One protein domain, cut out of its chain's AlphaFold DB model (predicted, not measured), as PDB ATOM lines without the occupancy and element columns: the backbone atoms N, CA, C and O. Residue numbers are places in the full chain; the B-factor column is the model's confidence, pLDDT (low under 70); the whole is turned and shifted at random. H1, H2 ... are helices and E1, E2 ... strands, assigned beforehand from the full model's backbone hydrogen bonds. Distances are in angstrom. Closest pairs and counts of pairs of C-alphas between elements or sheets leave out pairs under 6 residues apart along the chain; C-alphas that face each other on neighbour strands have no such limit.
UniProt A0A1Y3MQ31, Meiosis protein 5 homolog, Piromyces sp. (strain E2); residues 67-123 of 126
ATOM      1  N   THR A  67      -4.195   0.062 -43.507       94.94
ATOM      2  CA  THR A  67      -3.556  -0.362 -42.254       94.94
ATOM      3  C   THR A  67      -4.565  -0.464 -41.112       94.94
ATOM      4  O   THR A  67      -4.548  -1.445 -40.377       94.94
ATOM      5  N   SER A  68      -5.457   0.517 -40.965       94.88
ATOM      6  CA  SER A  68      -6.498   0.492 -39.936       94.88
ATOM      7  C   SER A  68      -7.473  -0.666 -40.136       94.88
ATOM      8  O   SER A  68      -7.720  -1.381 -39.176       94.88
ATOM      9  N   GLN A  69      -7.954  -0.893 -41.363       94.69
ATOM     10  CA  GLN A  69      -8.819  -2.030 -41.704       94.69
ATOM     11  C   GLN A  69      -8.166  -3.359 -41.297       94.69
ATOM     12  O   GLN A  69      -8.747  -4.111 -40.520       94.69
ATOM     13  N   THR A  70      -6.916  -3.590 -41.715       94.25
ATOM     14  CA  THR A  70      -6.164  -4.802 -41.357       94.25
ATOM     15  C   THR A  70      -5.996  -4.955 -39.845       94.25
ATOM     16  O   THR A  70      -6.155  -6.048 -39.313       94.25
ATOM     17  N   ILE A  71      -5.688  -3.877 -39.114       93.94
ATOM     18  CA  ILE A  71      -5.561  -3.947 -37.651       93.94
ATOM     19  C   ILE A  71      -6.910  -4.278 -37.001       93.94
ATOM     20  O   ILE A  71      -6.943  -5.069 -36.061       93.94
ATOM     21  N   THR A  72      -8.016  -3.710 -37.486       93.62
ATOM     22  CA  THR A  72      -9.356  -4.012 -36.970       93.62
ATOM     23  C   THR A  72      -9.740  -5.474 -37.220       93.62
ATOM     24  O   THR A  72     -10.258  -6.115 -36.310       93.62
ATOM     25  N   GLU A  73      -9.426  -6.025 -38.395       92.69
ATOM     26  CA  GLU A  73      -9.609  -7.454 -38.701       92.69
ATOM     27  C   GLU A  73      -8.778  -8.340 -37.757       92.69
ATOM     28  O   GLU A  73      -9.309  -9.251 -37.128       92.69
ATOM     29  N   VAL A  74      -7.499  -8.009 -37.545       93.62
ATOM     30  CA  VAL A  74      -6.631  -8.734 -36.597       93.62
ATOM     31  C   VAL A  74      -7.155  -8.641 -35.159       93.62
ATOM     32  O   VAL A  74      -7.055  -9.599 -34.390       93.62
ATOM     33  N   LEU A  75      -7.711  -7.496 -34.757       91.81
ATOM     34  CA  LEU A  75      -8.335  -7.342 -33.443       91.81
ATOM     35  C   LEU A  75      -9.591  -8.207 -33.313       91.81
ATOM     36  O   LEU A  75      -9.769  -8.826 -32.266       91.81
ATOM     37  N   LYS A  76     -10.415  -8.303 -34.364       91.56
ATOM     38  CA  LYS A  76     -11.579  -9.202 -34.412       91.56
ATOM     39  C   LYS A  76     -11.165 -10.646 -34.183       91.56
ATOM     40  O   LYS A  76     -11.712 -11.292 -33.295       91.56
ATOM     41  N   GLU A  77     -10.141 -11.109 -34.891       90.44
ATOM     42  CA  GLU A  77      -9.599 -12.460 -34.721       90.44
ATOM     43  C   GLU A  77      -9.053 -12.702 -33.307       90.44
ATOM     44  O   GLU A  77      -9.316 -13.746 -32.711       90.44
ATOM     45  N   LYS A  78      -8.317 -11.736 -32.741       90.81
ATOM     46  CA  LYS A  78      -7.727 -11.868 -31.397       90.81
ATOM     47  C   LYS A  78      -8.749 -11.832 -30.268       90.81
ATOM     48  O   LYS A  78      -8.542 -12.497 -29.257       90.81
ATOM     49  N   ILE A  79      -9.804 -11.033 -30.405       89.88
ATOM     50  CA  ILE A  79     -10.909 -11.002 -29.440       89.88
ATOM     51  C   ILE A  79     -11.741 -12.283 -29.593       89.88
ATOM     52  O   ILE A  79     -12.120 -12.899 -28.598       89.88
ATOM     53  N   GLY A  80     -11.986 -12.713 -30.832       86.50
ATOM     54  CA  GLY A  80     -12.649 -13.966 -31.169       86.50
ATOM     55  C   GLY A  80     -14.138 -13.945 -30.840       86.50
ATOM     56  O   GLY A  80     -14.972 -13.729 -31.718       86.50
ATOM     57  N   LYS A  81     -14.487 -14.189 -29.573       88.81
ATOM     58  CA  LYS A  81     -15.877 -14.312 -29.118       88.81
ATOM     59  C   LYS A  81     -16.133 -13.502 -27.856       88.81
ATOM     60  O   LYS A  81     -15.313 -13.465 -26.945       88.81
ATOM     61  N   VAL A  82     -17.313 -12.904 -27.798       83.62
ATOM     62  CA  VAL A  82     -17.817 -12.125 -26.672       83.62
ATOM     63  C   VAL A  82     -19.089 -12.759 -26.126       83.62
ATOM     64  O   VAL A  82     -19.891 -13.333 -26.865       83.62
ATOM     65  N   MET A  83     -19.260 -12.661 -24.811       84.19
ATOM     66  CA  MET A  83     -20.440 -13.166 -24.122       84.19
ATOM     67  C   MET A  83     -21.577 -12.151 -24.266       84.19
ATOM     68  O   MET A  83     -21.430 -10.996 -23.865       84.19
ATOM     69  N   VAL A  84     -22.699 -12.571 -24.842       83.94
ATOM     70  CA  VAL A  84     -23.882 -11.731 -25.061       83.94
ATOM     71  C   VAL A  84     -25.117 -12.365 -24.412       83.94
ATOM     72  O   VAL A  84     -25.171 -13.588 -24.284       83.94
ATOM     73  N   PRO A  85     -26.107 -11.571 -23.966       84.31
ATOM     74  CA  PRO A  85     -27.349 -12.110 -23.420       84.31
ATOM     75  C   PRO A  85     -28.091 -12.960 -24.454       84.31
ATOM     76  O   PRO A  85     -28.284 -12.527 -25.592       84.31
ATOM     77  N   ASN A  86     -28.529 -14.147 -24.046       82.12
ATOM     78  CA  ASN A  86     -29.376 -14.999 -24.864       82.12
ATOM     79  C   ASN A  86     -30.843 -14.594 -24.667       82.12
ATOM     80  O   ASN A  86     -31.365 -14.562 -23.553       82.12
ATOM     81  N   ILE A  87     -31.509 -14.276 -25.775       80.75
ATOM     82  CA  ILE A  87     -32.886 -13.767 -25.797       80.75
ATOM     83  C   ILE A  87     -33.901 -14.887 -25.489       80.75
ATOM     84  O   ILE A  87     -35.033 -14.601 -25.109       80.75
ATOM     85  N   PHE A  88     -33.511 -16.159 -25.624       79.94
ATOM     86  CA  PHE A  88     -34.429 -17.298 -25.525       79.94
ATOM     87  C   PHE A  88     -34.476 -17.968 -24.147       79.94
ATOM     88  O   PHE A  88     -35.492 -18.579 -23.823       79.94
ATOM     89  N   ASP A  89     -33.416 -17.880 -23.341       81.31
ATOM     90  CA  ASP A  89     -33.294 -18.671 -22.105       81.31
ATOM     91  C   ASP A  89     -32.805 -17.884 -20.873       81.31
ATOM     92  O   ASP A  89     -32.465 -18.491 -19.858       81.31
ATOM     93  N   ASN A  90     -32.800 -16.543 -20.917       76.25
ATOM     94  CA  ASN A  90     -32.239 -15.668 -19.869       76.25
ATOM     95  C   ASN A  90     -30.772 -15.996 -19.495       76.25
ATOM     96  O   ASN A  90     -30.282 -15.546 -18.457       76.25
ATOM     97  N   GLY A  91     -30.074 -16.777 -20.323       82.75
ATOM     98  CA  GLY A  91     -28.671 -17.125 -20.169       82.75
ATOM     99  C   GLY A  91     -27.753 -16.195 -20.956       82.75
ATOM    100  O   GLY A  91     -28.127 -15.103 -21.390       82.75
ATOM    101  N   THR A  92     -26.517 -16.642 -21.158       87.75
ATOM    102  CA  THR A  92     -25.541 -15.966 -22.010       87.75
ATOM    103  C   THR A  92     -24.993 -16.914 -23.067       87.75
ATOM    104  O   THR A  92     -24.762 -18.092 -22.804       87.75
ATOM    105  N   GLU A  93     -24.770 -16.397 -24.272       89.62
ATOM    106  CA  GLU A  93     -24.180 -17.129 -25.391       89.62
ATOM    107  C   GLU A  93     -22.860 -16.483 -25.830       89.62
ATOM    108  O   GLU A  93     -22.638 -15.286 -25.647       89.62
ATOM    109  N   MET A  94     -21.964 -17.277 -26.416       86.88
ATOM    110  CA  MET A  94     -20.718 -16.776 -26.998       86.88
ATOM    111  C   MET A  94     -20.931 -16.496 -28.484       86.88
ATOM    112  O   MET A  94     -21.038 -17.435 -29.275       86.88
ATOM    113  N   LYS A  95     -20.945 -15.218 -28.867       87.94
ATOM    114  CA  LYS A  95     -21.012 -14.782 -30.268       87.94
ATOM    115  C   LYS A  95     -19.688 -14.206 -30.731       87.94
ATOM    116  O   LYS A  95     -18.915 -13.685 -29.933       87.94
ATOM    117  N   GLU A  96     -19.423 -14.310 -32.027       88.69
ATOM    118  CA  GLU A  96     -18.277 -13.631 -32.624       88.69
ATOM    119  C   GLU A  96     -18.419 -12.120 -32.466       88.69
ATOM    120  O   GLU A  96     -19.515 -11.567 -32.584       88.69
ATOM    121  N   VAL A  97     -17.305 -11.457 -32.163       91.12
ATOM    122  CA  VAL A  97     -17.292  -9.997 -32.110       91.12
ATOM    123  C   VAL A  97     -17.422  -9.443 -33.531       91.12
ATOM    124  O   VAL A  97     -16.746  -9.889 -34.458       91.12
ATOM    125  N   THR A  98     -18.300  -8.466 -33.712       91.62
ATOM    126  CA  THR A  98     -18.504  -7.797 -35.009       91.62
ATOM    127  C   THR A  98     -17.469  -6.694 -35.219       91.62
ATOM    128  O   THR A  98     -16.945  -6.126 -34.252       91.62
ATOM    129  N   LEU A  99     -17.181  -6.342 -36.476       92.44
ATOM    130  CA  LEU A  99     -16.332  -5.180 -36.749       92.44
ATOM    131  C   LEU A  99     -17.006  -3.897 -36.250       92.44
ATOM    132  O   LEU A  99     -16.313  -3.047 -35.696       92.44
ATOM    133  N   GLU A 100     -18.338  -3.776 -36.341       92.00
ATOM    134  CA  GLU A 100     -19.079  -2.626 -35.788       92.00
ATOM    135  C   GLU A 100     -18.788  -2.425 -34.292       92.00
ATOM    136  O   GLU A 100     -18.497  -1.310 -33.858       92.00
ATOM    137  N   GLN A 101     -18.792  -3.501 -33.496       91.44
ATOM    138  CA  GLN A 101     -18.472  -3.436 -32.065       91.44
ATOM    139  C   GLN A 101     -17.039  -2.962 -31.806       91.44
ATOM    140  O   GLN A 101     -16.814  -2.166 -30.893       91.44
ATOM    141  N   ILE A 102     -16.073  -3.408 -32.612       93.00
ATOM    142  CA  ILE A 102     -14.671  -2.990 -32.467       93.00
ATOM    143  C   ILE A 102     -14.501  -1.528 -32.872       93.00
ATOM    144  O   ILE A 102     -13.845  -0.769 -32.162       93.00
ATOM    145  N   LEU A 103     -15.110  -1.109 -33.982       94.12
ATOM    146  CA  LEU A 103     -15.068   0.280 -34.441       94.12
ATOM    147  C   LEU A 103     -15.692   1.223 -33.411       94.12
ATOM    148  O   LEU A 103     -15.091   2.247 -33.084       94.12
ATOM    149  N   ASN A 104     -16.834   0.838 -32.839       92.69
ATOM    150  CA  ASN A 104     -17.479   1.582 -31.762       92.69
ATOM    151  C   ASN A 104     -16.594   1.641 -30.509       92.69
ATOM    152  O   ASN A 104     -16.428   2.713 -29.931       92.69
ATOM    153  N   GLY A 105     -15.967   0.525 -30.121       91.12
ATOM    154  CA  GLY A 105     -15.044   0.476 -28.982       91.12
ATOM    155  C   GLY A 105     -13.796   1.349 -29.161       91.12
ATOM    156  O   GLY A 105     -13.297   1.919 -28.194       91.12
ATOM    157  N   LEU A 106     -13.316   1.502 -30.398       91.31
ATOM    158  CA  LEU A 106     -12.185   2.365 -30.751       91.31
ATOM    159  C   LEU A 106     -12.598   3.811 -31.084       91.31
ATOM    160  O   LEU A 106     -11.733   4.632 -31.390       91.31
ATOM    161  N   ASN A 107     -13.896   4.129 -31.036       93.94
ATOM    162  CA  ASN A 107     -14.468   5.412 -31.445       93.94
ATOM    163  C   ASN A 107     -14.053   5.835 -32.872       93.94
ATOM    164  O   ASN A 107     -13.745   6.998 -33.147       93.94
ATOM    165  N   ILE A 108     -14.009   4.867 -33.789       93.12
ATOM    166  CA  ILE A 108     -13.665   5.086 -35.192       93.12
ATOM    167  C   ILE A 108     -14.952   5.246 -35.990       93.12
ATOM    168  O   ILE A 108     -15.804   4.365 -35.994       93.12
ATOM    169  N   ASN A 109     -15.062   6.351 -36.732       92.44
ATOM    170  CA  ASN A 109     -16.168   6.539 -37.663       92.44
ATOM    171  C   ASN A 109     -16.096   5.480 -38.788       92.44
ATOM    172  O   ASN A 109     -15.139   5.511 -39.573       92.44
ATOM    173  N   PRO A 110     -17.109   4.601 -38.933       91.31
ATOM    174  CA  PRO A 110     -17.079   3.511 -39.909       91.31
ATOM    175  C   PRO A 110     -16.949   3.983 -41.369       91.31
ATOM    176  O   PRO A 110     -16.300   3.325 -42.187       91.31
ATOM    177  N   SER A 111     -17.466   5.174 -41.695       90.38
ATOM    178  CA  SER A 111     -17.349   5.767 -43.039       90.38
ATOM    179  C   SER A 111     -15.905   6.087 -43.445       90.38
ATOM    180  O   SER A 111     -15.582   6.068 -44.631       90.38
ATOM    181  N   LEU A 112     -15.000   6.328 -42.486       91.44
ATOM    182  CA  LEU A 112     -13.586   6.584 -42.786       91.44
ATOM    183  C   LEU A 112     -12.875   5.331 -43.303       91.44
ATOM    184  O   LEU A 112     -11.903   5.449 -44.056       91.44
ATOM    185  N   LEU A 113     -13.370   4.155 -42.911       93.62
ATOM    186  CA  LEU A 113     -12.822   2.851 -43.259       93.62
ATOM    187  C   LEU A 113     -13.638   2.113 -44.325       93.62
ATOM    188  O   LEU A 113     -13.338   0.955 -44.587       93.62
ATOM    189  N   ASN A 114     -14.618   2.759 -44.966       92.31
ATOM    190  CA  ASN A 114     -15.530   2.109 -45.916       92.31
ATOM    191  C   ASN A 114     -16.145   0.820 -45.339       92.31
ATOM    192  O   ASN A 114     -16.132  -0.225 -45.990       92.31
ATOM    193  N   TYR A 115     -16.592   0.883 -44.087       93.88
ATOM    194  CA  TYR A 115     -17.261  -0.235 -43.436       93.88
ATOM    195  C   TYR A 115     -18.646  -0.468 -44.047       93.88
ATOM    196  O   TYR A 115     -19.432   0.475 -44.167       93.88
ATOM    197  N   ASP A 116     -18.919  -1.718 -44.405       92.94
ATOM    198  CA  ASP A 116     -20.229  -2.212 -44.800       92.94
ATOM    199  C   ASP A 116     -20.905  -2.862 -43.591       92.94
ATOM    200  O   ASP A 116     -20.401  -3.831 -43.019       92.94
ATOM    201  N   LYS A 117     -22.047  -2.295 -43.197       90.25
ATOM    202  CA  LYS A 117     -22.814  -2.751 -42.040       90.25
ATOM    203  C   LYS A 117     -23.625  -4.012 -42.333       90.25
ATOM    204  O   LYS A 117     -23.899  -4.765 -41.405       90.25
ATOM    205  N   GLU A 118     -24.036  -4.222 -43.579       90.12
ATOM    206  CA  GLU A 118     -24.860  -5.378 -43.942       90.12
ATOM    207  C   GLU A 118     -24.010  -6.651 -43.953       90.12
ATOM    208  O   GLU A 118     -24.414  -7.674 -43.406       90.12
ATOM    209  N   GLU A 119     -22.793  -6.549 -44.487       89.25
ATOM    210  CA  GLU A 119     -21.865  -7.674 -44.650       89.25
ATOM    211  C   GLU A 119     -20.823  -7.796 -43.514       89.25
ATOM    212  O   GLU A 119     -19.965  -8.676 -43.555       89.25
ATOM    213  N   ASP A 120     -20.850  -6.901 -42.517       91.06
ATOM    214  CA  ASP A 120     -19.832  -6.765 -41.454       91.06
ATOM    215  C   ASP A 120     -18.387  -6.860 -41.988       91.06
ATOM    216  O   ASP A 120     -17.553  -7.614 -41.471       91.06
ATOM    217  N   CYS A 121     -18.081  -6.105 -43.049       91.69
ATOM    218  CA  CYS A 121     -16.787  -6.155 -43.734       91.69
ATOM    219  C   CYS A 121     -16.308  -4.778 -44.228       91.69
ATOM    220  O   CYS A 121     -16.997  -3.765 -44.104       91.69
ATOM    221  N   PHE A 122     -15.086  -4.712 -44.763       93.81
ATOM    222  CA  PHE A 122     -14.534  -3.489 -45.346       93.81
ATOM    223  C   PHE A 122     -14.564  -3.524 -46.873       93.81
ATOM    224  O   PHE A 122     -14.087  -4.468 -47.503       93.81
ATOM    225  N   ILE A 123     -15.025  -2.431 -47.482       89.06
ATOM    226  CA  ILE A 123     -15.004  -2.270 -48.935       89.06
ATOM    227  C   ILE A 123     -13.632  -1.749 -49.370       89.06
ATOM    228  O   ILE A 123     -13.257  -0.581 -49.171       89.06
TER     229      ILE A 123
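This is residues 67 to 123 of the 126 residues of the protein "Meiosis protein 5 homolog" of Piromyces sp. (strain E2) (UniProt A0A1Y3MQ31). Helices H1, H2 and H3 form a small head at one end, and the antiparallel hairpin E1 and E2 reaches away from it as an arm. The 57 printed residues hold three named helices and two named strands, in the order H1, E1, E2, H2, H3, a mixed class. The whole is elongated, 39 by 22 by 19 A, and only just loose, close to compact, with a radius of gyration of the C-alphas of 12.7 A.

H1, residues 67 to 79, begins at C-alpha 67 (-3.556, -0.362, -42.254) and is 18.2 A long. E1 is residues 81 to 85, E2 92 to 96, H2 99 to 105. H3, residues 110 to 113, ends at C-alpha 113 (-12.822, 2.851, -43.259).

H1, with residues 72 to 76 alone, touches H2, about perpendicular at 88 degrees; the closest C-alphas, Lys 76 and Leu 99, are 6.7 A apart. H3 is close to H1 but not clearly touching, closest C-alphas Gln 69 and Leu 113, 6.5 A. In the hairpin, N 82 and O 95 are within hydrogen-bond range at 2.8 A. Every O i to N i+4 pair is within range in H1 and H2; H3 is too short for one.

The farthest C-alphas, Thr 67 and Asp 89, are 40.3 A apart. The printed part has no cut, no link is long, and no printed residue is under 70 in pLDDT.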